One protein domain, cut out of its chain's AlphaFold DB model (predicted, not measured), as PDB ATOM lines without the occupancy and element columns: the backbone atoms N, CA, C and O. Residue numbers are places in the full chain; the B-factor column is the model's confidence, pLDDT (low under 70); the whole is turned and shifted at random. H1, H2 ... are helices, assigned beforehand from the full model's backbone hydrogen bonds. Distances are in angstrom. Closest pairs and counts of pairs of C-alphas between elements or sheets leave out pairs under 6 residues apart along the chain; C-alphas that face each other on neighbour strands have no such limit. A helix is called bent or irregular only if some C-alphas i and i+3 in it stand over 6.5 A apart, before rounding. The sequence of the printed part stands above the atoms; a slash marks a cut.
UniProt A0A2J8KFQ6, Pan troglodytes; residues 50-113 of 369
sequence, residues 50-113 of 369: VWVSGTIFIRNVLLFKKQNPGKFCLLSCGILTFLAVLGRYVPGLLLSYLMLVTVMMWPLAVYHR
ATOM      1  N   VAL A  50      -5.004 -30.194  11.347       73.94
ATOM      2  CA  VAL A  50      -4.695 -29.899   9.938       73.94
ATOM      3  C   VAL A  50      -3.231 -30.207   9.618       73.94
ATOM      4  O   VAL A  50      -2.940 -30.741   8.546       73.94
ATOM      5  N   TRP A  51      -2.306 -29.945  10.543       79.94
ATOM      6  CA  TRP A  51      -0.891 -30.296  10.403       79.94
ATOM      7  C   TRP A  51      -0.671 -31.814  10.401       79.94
ATOM      8  O   TRP A  51       0.009 -32.343   9.520       79.94
ATOM      9  N   VAL A  52      -1.288 -32.549  11.330       78.94
ATOM     10  CA  VAL A  52      -1.221 -34.018  11.387       78.94
ATOM     11  C   VAL A  52      -1.830 -34.627  10.121       78.94
ATOM     12  O   VAL A  52      -1.160 -35.403   9.440       78.94
ATOM     13  N   SER A  53      -3.031 -34.202   9.723       77.69
ATOM     14  CA  SER A  53      -3.679 -34.624   8.475       77.69
ATOM     15  C   SER A  53      -2.815 -34.314   7.242       77.69
ATOM     16  O   SER A  53      -2.584 -35.184   6.397       77.69
ATOM     17  N   GLY A  54      -2.223 -33.117   7.181       73.69
ATOM     18  CA  GLY A  54      -1.295 -32.707   6.127       73.69
ATOM     19  C   GLY A  54      -0.027 -33.564   6.064       73.69
ATOM     20  O   GLY A  54       0.368 -33.990   4.978       73.69
ATOM     21  N   THR A  55       0.595 -33.889   7.202       75.69
ATOM     22  CA  THR A  55       1.781 -34.770   7.233       75.69
ATOM     23  C   THR A  55       1.445 -36.212   6.846       75.69
ATOM     24  O   THR A  55       2.227 -36.837   6.127       75.69
ATOM     25  N   ILE A  56       0.268 -36.727   7.224       80.88
ATOM     26  CA  ILE A  56      -0.246 -38.032   6.776       80.88
ATOM     27  C   ILE A  56      -0.483 -38.020   5.260       80.88
ATOM     28  O   ILE A  56      -0.025 -38.923   4.558       80.88
ATOM     29  N   PHE A  57      -1.117 -36.974   4.721       77.31
ATOM     30  CA  PHE A  57      -1.335 -36.822   3.283       77.31
ATOM     31  C   PHE A  57      -0.011 -36.737   2.506       77.31
ATOM     32  O   PHE A  57       0.181 -37.475   1.540       77.31
ATOM     33  N   ILE A  58       0.947 -35.922   2.958       77.94
ATOM     34  CA  ILE A  58       2.291 -35.821   2.361       77.94
ATOM     35  C   ILE A  58       3.015 -37.174   2.414       77.94
ATOM     36  O   ILE A  58       3.619 -37.588   1.422       77.94
ATOM     37  N   ARG A  59       2.918 -37.912   3.528       81.75
ATOM     38  CA  ARG A  59       3.475 -39.267   3.662       81.75
ATOM     39  C   ARG A  59       2.836 -40.235   2.664       81.75
ATOM     40  O   ARG A  59       3.565 -40.975   2.006       81.75
ATOM     41  N   ASN A  60       1.520 -40.179   2.473       80.81
ATOM     42  CA  ASN A  60       0.802 -40.991   1.488       80.81
ATOM     43  C   ASN A  60       1.174 -40.616   0.042       80.81
ATOM     44  O   ASN A  60       1.406 -41.504  -0.778       80.81
ATOM     45  N   VAL A  61       1.349 -39.329  -0.269       77.25
ATOM     46  CA  VAL A  61       1.845 -38.854  -1.574       77.25
ATOM     47  C   VAL A  61       3.293 -39.305  -1.830       77.25
ATOM     48  O   VAL A  61       3.631 -39.705  -2.946       77.25
ATOM     49  N   LEU A  62       4.152 -39.328  -0.806       78.19
ATOM     50  CA  LEU A  62       5.520 -39.857  -0.896       78.19
ATOM     51  C   LEU A  62       5.560 -41.389  -1.045       78.19
ATOM     52  O   LEU A  62       6.414 -41.908  -1.767       78.19
ATOM     53  N   LEU A  63       4.629 -42.118  -0.424       79.50
ATOM     54  CA  LEU A  63       4.439 -43.555  -0.657       79.50
ATOM     55  C   LEU A  63       3.932 -43.820  -2.084       79.50
ATOM     56  O   LEU A  63       4.467 -44.693  -2.768       79.50
ATOM     57  N   PHE A  64       2.997 -43.009  -2.585       75.81
ATOM     58  CA  PHE A  64       2.507 -43.083  -3.963       75.81
ATOM     59  C   PHE A  64       3.616 -42.793  -4.989       75.81
ATOM     60  O   PHE A  64       3.739 -43.517  -5.976       75.81
ATOM     61  N   LYS A  65       4.497 -41.816  -4.717       80.88
ATOM     62  CA  LYS A  65       5.722 -41.561  -5.502       80.88
ATOM     63  C   LYS A  65       6.644 -42.784  -5.561       80.88
ATOM     64  O   LYS A  65       7.224 -43.038  -6.614       80.88
ATOM     65  N   LYS A  66       6.780 -43.540  -4.462       75.12
ATOM     66  CA  LYS A  66       7.591 -44.773  -4.416       75.12
ATOM     67  C   LYS A  66       6.937 -45.947  -5.151       75.12
ATOM     68  O   LYS A  66       7.637 -46.667  -5.850       75.12
ATOM     69  N   GLN A  67       5.624 -46.142  -5.011       77.12
ATOM     70  CA  GLN A  67       4.913 -47.264  -5.641       77.12
ATOM     71  C   GLN A  67       4.618 -47.046  -7.135       77.12
ATOM     72  O   GLN A  67       4.622 -47.997  -7.909       77.12
ATOM     73  N   ASN A  68       4.304 -45.815  -7.549       76.75
ATOM     74  CA  ASN A  68       3.811 -45.501  -8.892       76.75
ATOM     75  C   ASN A  68       4.457 -44.204  -9.439       76.75
ATOM     76  O   ASN A  68       3.748 -43.212  -9.654       76.75
ATOM     77  N   PRO A  69       5.777 -44.179  -9.717       82.62
ATOM     78  CA  PRO A  69       6.482 -42.963 -10.138       82.62
ATOM     79  C   PRO A  69       5.886 -42.318 -11.401       82.62
ATOM     80  O   PRO A  69       5.790 -41.095 -11.469       82.62
ATOM     81  N   GLY A  70       5.396 -43.113 -12.361       84.31
ATOM     82  CA  GLY A  70       4.714 -42.600 -13.556       84.31
ATOM     83  C   GLY A  70       3.384 -41.892 -13.257       84.31
ATOM     84  O   GLY A  70       3.127 -40.821 -13.802       84.31
ATOM     85  N   LYS A  71       2.560 -42.428 -12.343       83.62
ATOM     86  CA  LYS A  71       1.294 -41.781 -11.936       83.62
ATOM     87  C   LYS A  71       1.562 -40.513 -11.127       83.62
ATOM     88  O   LYS A  71       0.888 -39.512 -11.343       83.62
ATOM     89  N   PHE A  72       2.567 -40.534 -10.247       85.69
ATOM     90  CA  PHE A  72       3.016 -39.340  -9.531       85.69
ATOM     91  C   PHE A  72       3.522 -38.258 -10.499       85.69
ATOM     92  O   PHE A  72       3.130 -37.106 -10.358       85.69
ATOM     93  N   CYS A  73       4.308 -38.627 -11.517       84.94
ATOM     94  CA  CYS A  73       4.797 -37.703 -12.543       84.94
ATOM     95  C   CYS A  73       3.652 -37.063 -13.348       84.94
ATOM     96  O   CYS A  73       3.623 -35.844 -13.507       84.94
ATOM     97  N   LEU A  74       2.665 -37.854 -13.791       87.88
ATOM     98  CA  LEU A  74       1.478 -37.332 -14.480       87.88
ATOM     99  C   LEU A  74       0.635 -36.418 -13.576       87.88
ATOM    100  O   LEU A  74       0.174 -35.377 -14.037       87.88
ATOM    101  N   LEU A  75       0.481 -36.759 -12.291       86.75
ATOM    102  CA  LEU A  75      -0.222 -35.926 -11.313       86.75
ATOM    103  C   LEU A  75       0.504 -34.589 -11.087       86.75
ATOM    104  O   LEU A  75      -0.114 -33.533 -11.196       86.75
ATOM    105  N   SER A  76       1.814 -34.614 -10.821       84.06
ATOM    106  CA  SER A  76       2.597 -33.394 -10.602       84.06
ATOM    107  C   SER A  76       2.693 -32.542 -11.865       84.06
ATOM    108  O   SER A  76       2.584 -31.324 -11.778       84.06
ATOM    109  N   CYS A  77       2.829 -33.157 -13.044       84.38
ATOM    110  CA  CYS A  77       2.792 -32.454 -14.326       84.38
ATOM    111  C   CYS A  77       1.417 -31.812 -14.572       84.38
ATOM    112  O   CYS A  77       1.351 -30.649 -14.958       84.38
ATOM    113  N   GLY A  78       0.317 -32.511 -14.270       89.12
ATOM    114  CA  GLY A  78      -1.040 -31.961 -14.327       89.12
ATOM    115  C   GLY A  78      -1.239 -30.756 -13.400       89.12
ATOM    116  O   GLY A  78      -1.759 -29.730 -13.827       89.12
ATOM    117  N   ILE A  79      -0.758 -30.836 -12.156       85.50
ATOM    118  CA  ILE A  79      -0.813 -29.722 -11.195       85.50
ATOM    119  C   ILE A  79       0.051 -28.543 -11.670       85.50
ATOM    120  O   ILE A  79      -0.419 -27.409 -11.680       85.50
ATOM    121  N   LEU A  80       1.291 -28.791 -12.106       83.31
ATOM    122  CA  LEU A  80       2.208 -27.746 -12.575       83.31
ATOM    123  C   LEU A  80       1.718 -27.074 -13.865       83.31
ATOM    124  O   LEU A  80       1.797 -25.855 -13.980       83.31
ATOM    125  N   THR A  81       1.166 -27.833 -14.814       87.38
ATOM    126  CA  THR A  81       0.579 -27.270 -16.042       87.38
ATOM    127  C   THR A  81      -0.711 -26.506 -15.761       87.38
ATOM    128  O   THR A  81      -0.905 -25.444 -16.344       87.38
ATOM    129  N   PHE A  82      -1.547 -26.957 -14.820       86.31
ATOM    130  CA  PHE A  82      -2.700 -26.188 -14.348       86.31
ATOM    131  C   PHE A  82      -2.266 -24.868 -13.690       86.31
ATOM    132  O   PHE A  82      -2.758 -23.811 -14.077       86.31
ATOM    133  N   LEU A  83      -1.282 -24.893 -12.783       80.75
ATOM    134  CA  LEU A  83      -0.698 -23.686 -12.180       80.75
ATOM    135  C   LEU A  83      -0.067 -22.752 -13.227       80.75
ATOM    136  O   LEU A  83      -0.218 -21.540 -13.115       80.75
ATOM    137  N   ALA A  84       0.586 -23.284 -14.264       83.25
ATOM    138  CA  ALA A  84       1.164 -22.493 -15.355       83.25
ATOM    139  C   ALA A  84       0.112 -21.936 -16.336       83.25
ATOM    140  O   ALA A  84       0.332 -20.897 -16.957       83.25
ATOM    141  N   VAL A  85      -1.042 -22.591 -16.493       87.06
ATOM    142  CA  VAL A  85      -2.197 -22.032 -17.218       87.06
ATOM    143  C   VAL A  85      -2.852 -20.931 -16.388       87.06
ATOM    144  O   VAL A  85      -3.070 -19.841 -16.913       87.06
ATOM    145  N   LEU A  86      -3.077 -21.158 -15.090       81.25
ATOM    146  CA  LEU A  86      -3.575 -20.129 -14.176       81.25
ATOM    147  C   LEU A  86      -2.624 -18.929 -14.125       81.25
ATOM    148  O   LEU A  86      -3.089 -17.815 -14.281       81.25
ATOM    149  N   GLY A  87      -1.309 -19.132 -14.025       80.06
ATOM    150  CA  GLY A  87      -0.305 -18.059 -14.039       80.06
ATOM    151  C   GLY A  87      -0.156 -17.310 -15.371       80.06
ATOM    152  O   GLY A  87       0.497 -16.271 -15.402       80.06
ATOM    153  N   ARG A  88      -0.755 -17.810 -16.465       83.62
ATOM    154  CA  ARG A  88      -0.906 -17.074 -17.735       83.62
ATOM    155  C   ARG A  88      -2.251 -16.359 -17.850       83.62
ATOM    156  O   ARG A  88      -2.311 -15.299 -18.458       83.62
ATOM    157  N   TYR A  89      -3.316 -16.923 -17.279       79.00
ATOM    158  CA  TYR A  89      -4.650 -16.308 -17.245       79.00
ATOM    159  C   TYR A  89      -4.791 -15.249 -16.135       79.00
ATOM    160  O   TYR A  89      -5.633 -14.360 -16.208       79.00
ATOM    161  N   VAL A  90      -3.968 -15.352 -15.093       80.75
ATOM    162  CA  VAL A  90      -4.018 -14.565 -13.862       80.75
ATOM    163  C   VAL A  90      -2.599 -14.096 -13.531       80.75
ATOM    164  O   VAL A  90      -1.722 -14.943 -13.342       80.75
ATOM    165  N   PRO A  91      -2.334 -12.780 -13.404       82.44
ATOM    166  CA  PRO A  91      -1.016 -12.303 -13.003       82.44
ATOM    167  C   PRO A  91      -0.657 -12.853 -11.618       82.44
ATOM    168  O   PRO A  91      -1.508 -12.913 -10.728       82.44
ATOM    169  N   GLY A  92       0.614 -13.210 -11.405       78.50
ATOM    170  CA  GLY A  92       1.082 -13.848 -10.162       78.50
ATOM    171  C   GLY A  92       0.704 -13.095  -8.878       78.50
ATOM    172  O   GLY A  92       0.466 -13.718  -7.846       78.50
ATOM    173  N   LEU A  93       0.543 -11.767  -8.962       76.62
ATOM    174  CA  LEU A  93       0.000 -10.937  -7.886       76.62
ATOM    175  C   LEU A  93      -1.411 -11.376  -7.462       76.62
ATOM    176  O   LEU A  93      -1.636 -11.582  -6.273       76.62
ATOM    177  N   LEU A  94      -2.342 -11.576  -8.401       79.50
ATOM    178  CA  LEU A  94      -3.718 -11.981  -8.092       79.50
ATOM    179  C   LEU A  94      -3.788 -13.445  -7.613       79.50
ATOM    180  O   LEU A  94      -4.595 -13.759  -6.745       79.50
ATOM    181  N   LEU A  95      -2.882 -14.316  -8.073       81.69
ATOM    182  CA  LEU A  95      -2.686 -15.657  -7.496       81.69
ATOM    183  C   LEU A  95      -2.209 -15.589  -6.034       81.69
ATOM    184  O   LEU A  95      -2.761 -16.276  -5.173       81.69
ATOM    185  N   SER A  96      -1.231 -14.730  -5.730       83.94
ATOM    186  CA  SER A  96      -0.757 -14.514  -4.354       83.94
ATOM    187  C   SER A  96      -1.817 -13.852  -3.465       83.94
ATOM    188  O   SER A  96      -1.945 -14.208  -2.298       83.94
ATOM    189  N   TYR A  97      -2.637 -12.961  -4.031       82.69
ATOM    190  CA  TYR A  97      -3.786 -12.350  -3.367       82.69
ATOM    191  C   TYR A  97      -4.870 -13.386  -3.057       82.69
ATOM    192  O   TYR A  97      -5.351 -13.415  -1.934       82.69
ATOM    193  N   LEU A  98      -5.209 -14.281  -3.990       81.44
ATOM    194  CA  LEU A  98      -6.158 -15.369  -3.738       81.44
ATOM    195  C   LEU A  98      -5.662 -16.315  -2.634       81.44
ATOM    196  O   LEU A  98      -6.457 -16.697  -1.782       81.44
ATOM    197  N   MET A  99      -4.361 -16.629  -2.590       83.44
ATOM    198  CA  MET A  99      -3.758 -17.392  -1.485       83.44
ATOM    199  C   MET A  99      -3.777 -16.629  -0.151       83.44
ATOM    200  O   MET A  99      -4.074 -17.210   0.888       83.44
ATOM    201  N   LEU A 100      -3.507 -15.321  -0.153       82.69
ATOM    202  CA  LEU A 100      -3.600 -14.493   1.054       82.69
ATOM    203  C   LEU A 100      -5.052 -14.384   1.549       82.69
ATOM    204  O   LEU A 100      -5.305 -14.470   2.748       82.69
ATOM    205  N   VAL A 101      -6.008 -14.247   0.629       75.62
ATOM    206  CA  VAL A 101      -7.444 -14.209   0.914       75.62
ATOM    207  C   VAL A 101      -7.937 -15.556   1.429       75.62
ATOM    208  O   VAL A 101      -8.714 -15.550   2.375       75.62
ATOM    209  N   THR A 102      -7.487 -16.704   0.906       79.44
ATOM    210  CA  THR A 102      -7.869 -18.009   1.475       79.44
ATOM    211  C   THR A 102      -7.254 -18.240   2.853       79.44
ATOM    212  O   THR A 102      -7.954 -18.744   3.728       79.44
ATOM    213  N   VAL A 103      -6.014 -17.804   3.100       81.31
ATOM    214  CA  VAL A 103      -5.385 -17.849   4.435       81.31
ATOM    215  C   VAL A 103      -6.092 -16.925   5.436       81.31
ATOM    216  O   VAL A 103      -6.318 -17.331   6.571       81.31
ATOM    217  N   MET A 104      -6.511 -15.721   5.031       74.88
ATOM    218  CA  MET A 104      -7.304 -14.812   5.879       74.88
ATOM    219  C   MET A 104      -8.751 -15.293   6.073       74.88
ATOM    220  O   MET A 104      -9.315 -15.140   7.155       74.88
ATOM    221  N   MET A 105      -9.351 -15.913   5.053       71.88
ATOM    222  CA  MET A 105     -10.670 -16.543   5.144       71.88
ATOM    223  C   MET A 105     -10.658 -17.819   5.978       71.88
ATOM    224  O   MET A 105     -11.706 -18.164   6.506       71.88
ATOM    225  N   TRP A 106      -9.532 -18.525   6.115       73.88
ATOM    226  CA  TRP A 106      -9.459 -19.791   6.850       73.88
ATOM    227  C   TRP A 106      -9.993 -19.690   8.293       73.88
ATOM    228  O   TRP A 106     -10.974 -20.375   8.595       73.88
ATOM    229  N   PRO A 107      -9.467 -18.809   9.177       72.25
ATOM    230  CA  PRO A 107     -10.021 -18.647  10.522       72.25
ATOM    231  C   PRO A 107     -11.468 -18.134  10.499       72.25
ATOM    232  O   PRO A 107     -12.259 -18.530  11.347       72.25
ATOM    233  N   LEU A 108     -11.850 -17.309   9.516       61.84
ATOM    234  CA  LEU A 108     -13.210 -16.771   9.400       61.84
ATOM    235  C   LEU A 108     -14.237 -17.840   8.967       61.84
ATOM    236  O   LEU A 108     -15.386 -17.825   9.408       61.84
ATOM    237  N   ALA A 109     -13.819 -18.784   8.121       66.44
ATOM    238  CA  ALA A 109     -14.636 -19.884   7.622       66.44
ATOM    239  C   ALA A 109     -14.890 -20.943   8.700       66.44
ATOM    240  O   ALA A 109     -16.012 -21.447   8.788       66.44
ATOM    241  N   VAL A 110     -13.875 -21.211   9.533       70.38
ATOM    242  CA  VAL A 110     -13.986 -21.997  10.770       70.38
ATOM    243  C   VAL A 110     -14.920 -21.283  11.755       70.38
ATOM    244  O   VAL A 110     -15.982 -21.811  12.080       70.38
ATOM    245  N   TYR A 111     -14.594 -20.044  12.141       63.66
ATOM    246  CA  TYR A 111     -15.310 -19.270  13.165       63.66
ATOM    247  C   TYR A 111     -16.813 -19.103  12.897       63.66
ATOM    248  O   TYR A 111     -17.624 -19.154  13.816       63.66
ATOM    249  N   HIS A 112     -17.207 -18.910  11.637       64.69
ATOM    250  CA  HIS A 112     -18.594 -18.608  11.271       64.69
ATOM    251  C   HIS A 112     -19.351 -19.840  10.704       64.69
ATOM    252  O   HIS A 112     -20.447 -19.692  10.154       64.69
ATOM    253  N   ARG A 113     -18.784 -21.061  10.771       65.25
ATOM    254  CA  ARG A 113     -19.320 -22.268  10.086       65.25
ATOM    255  C   ARG A 113     -19.692 -22.004   8.615       65.25
ATOM    256  O   ARG A 113     -20.607 -22.604   8.046       65.25
TER     257      ARG A 113
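What this domain is: This is residues 50 to 113 of the 369 residues of a protein of Pan troglodytes (UniProt A0A2J8KFQ6). Three helices joined end to end make a flat, open, three-sided frame: H1 and H2 meet at one corner, H2 and H3 at the next, and the middle is empty. The printed part has 64 residues, 59 of them in three named helices, H1, H2 and H3 in that order along the chain, with no named strand; the class is all helix. The whole is only just loose, close to extended, with a radius of gyration of the C-alphas of 15.5 A and spans of 40 by 33 by 15 A.

Where its parts are: H1, residues 50 to 67, begins at C-alpha 50 (-4.695, -29.899, 9.938) and is 25.2 A long. H2, residues 69 to 89, is 29.7 A long. H3, residues 92 to 111, is 29.0 A long and ends at C-alpha 111 (-15.310, -19.270, 13.165); it is only just irregular, C-alphas 104 and 107 being 6.6 A apart, with a kink of 30 degrees near residue 105.

How they stand to each other: H1, with residues 64 to 65 alone, and H2, with 71 to 72 alone, only just touch, with 3 pairs of C-alphas within 8 A, and only at the corner; their closest C-alphas, of Lys 65 and Phe 72, are 5.3 A apart. They run opposite ways at a steep tilt of 58 degrees. H2 and H3 are close but not clearly touching, about perpendicular at 74 degrees; their closest C-alphas, of Gly 87 and Leu 95, are 7.4 A apart. H1 and H3 are apart. Every O i to N i+4 pair is within hydrogen-bond range in H1 and H2, and 14 of 16 in H3.

The domain as a whole: The C-alphas farthest apart, of Gly 70 and His 112, are 41.7 A apart. The printed part has no cut, and both links are tight. Residues 108 to 109 and 111 to 113 have pLDDT under 70.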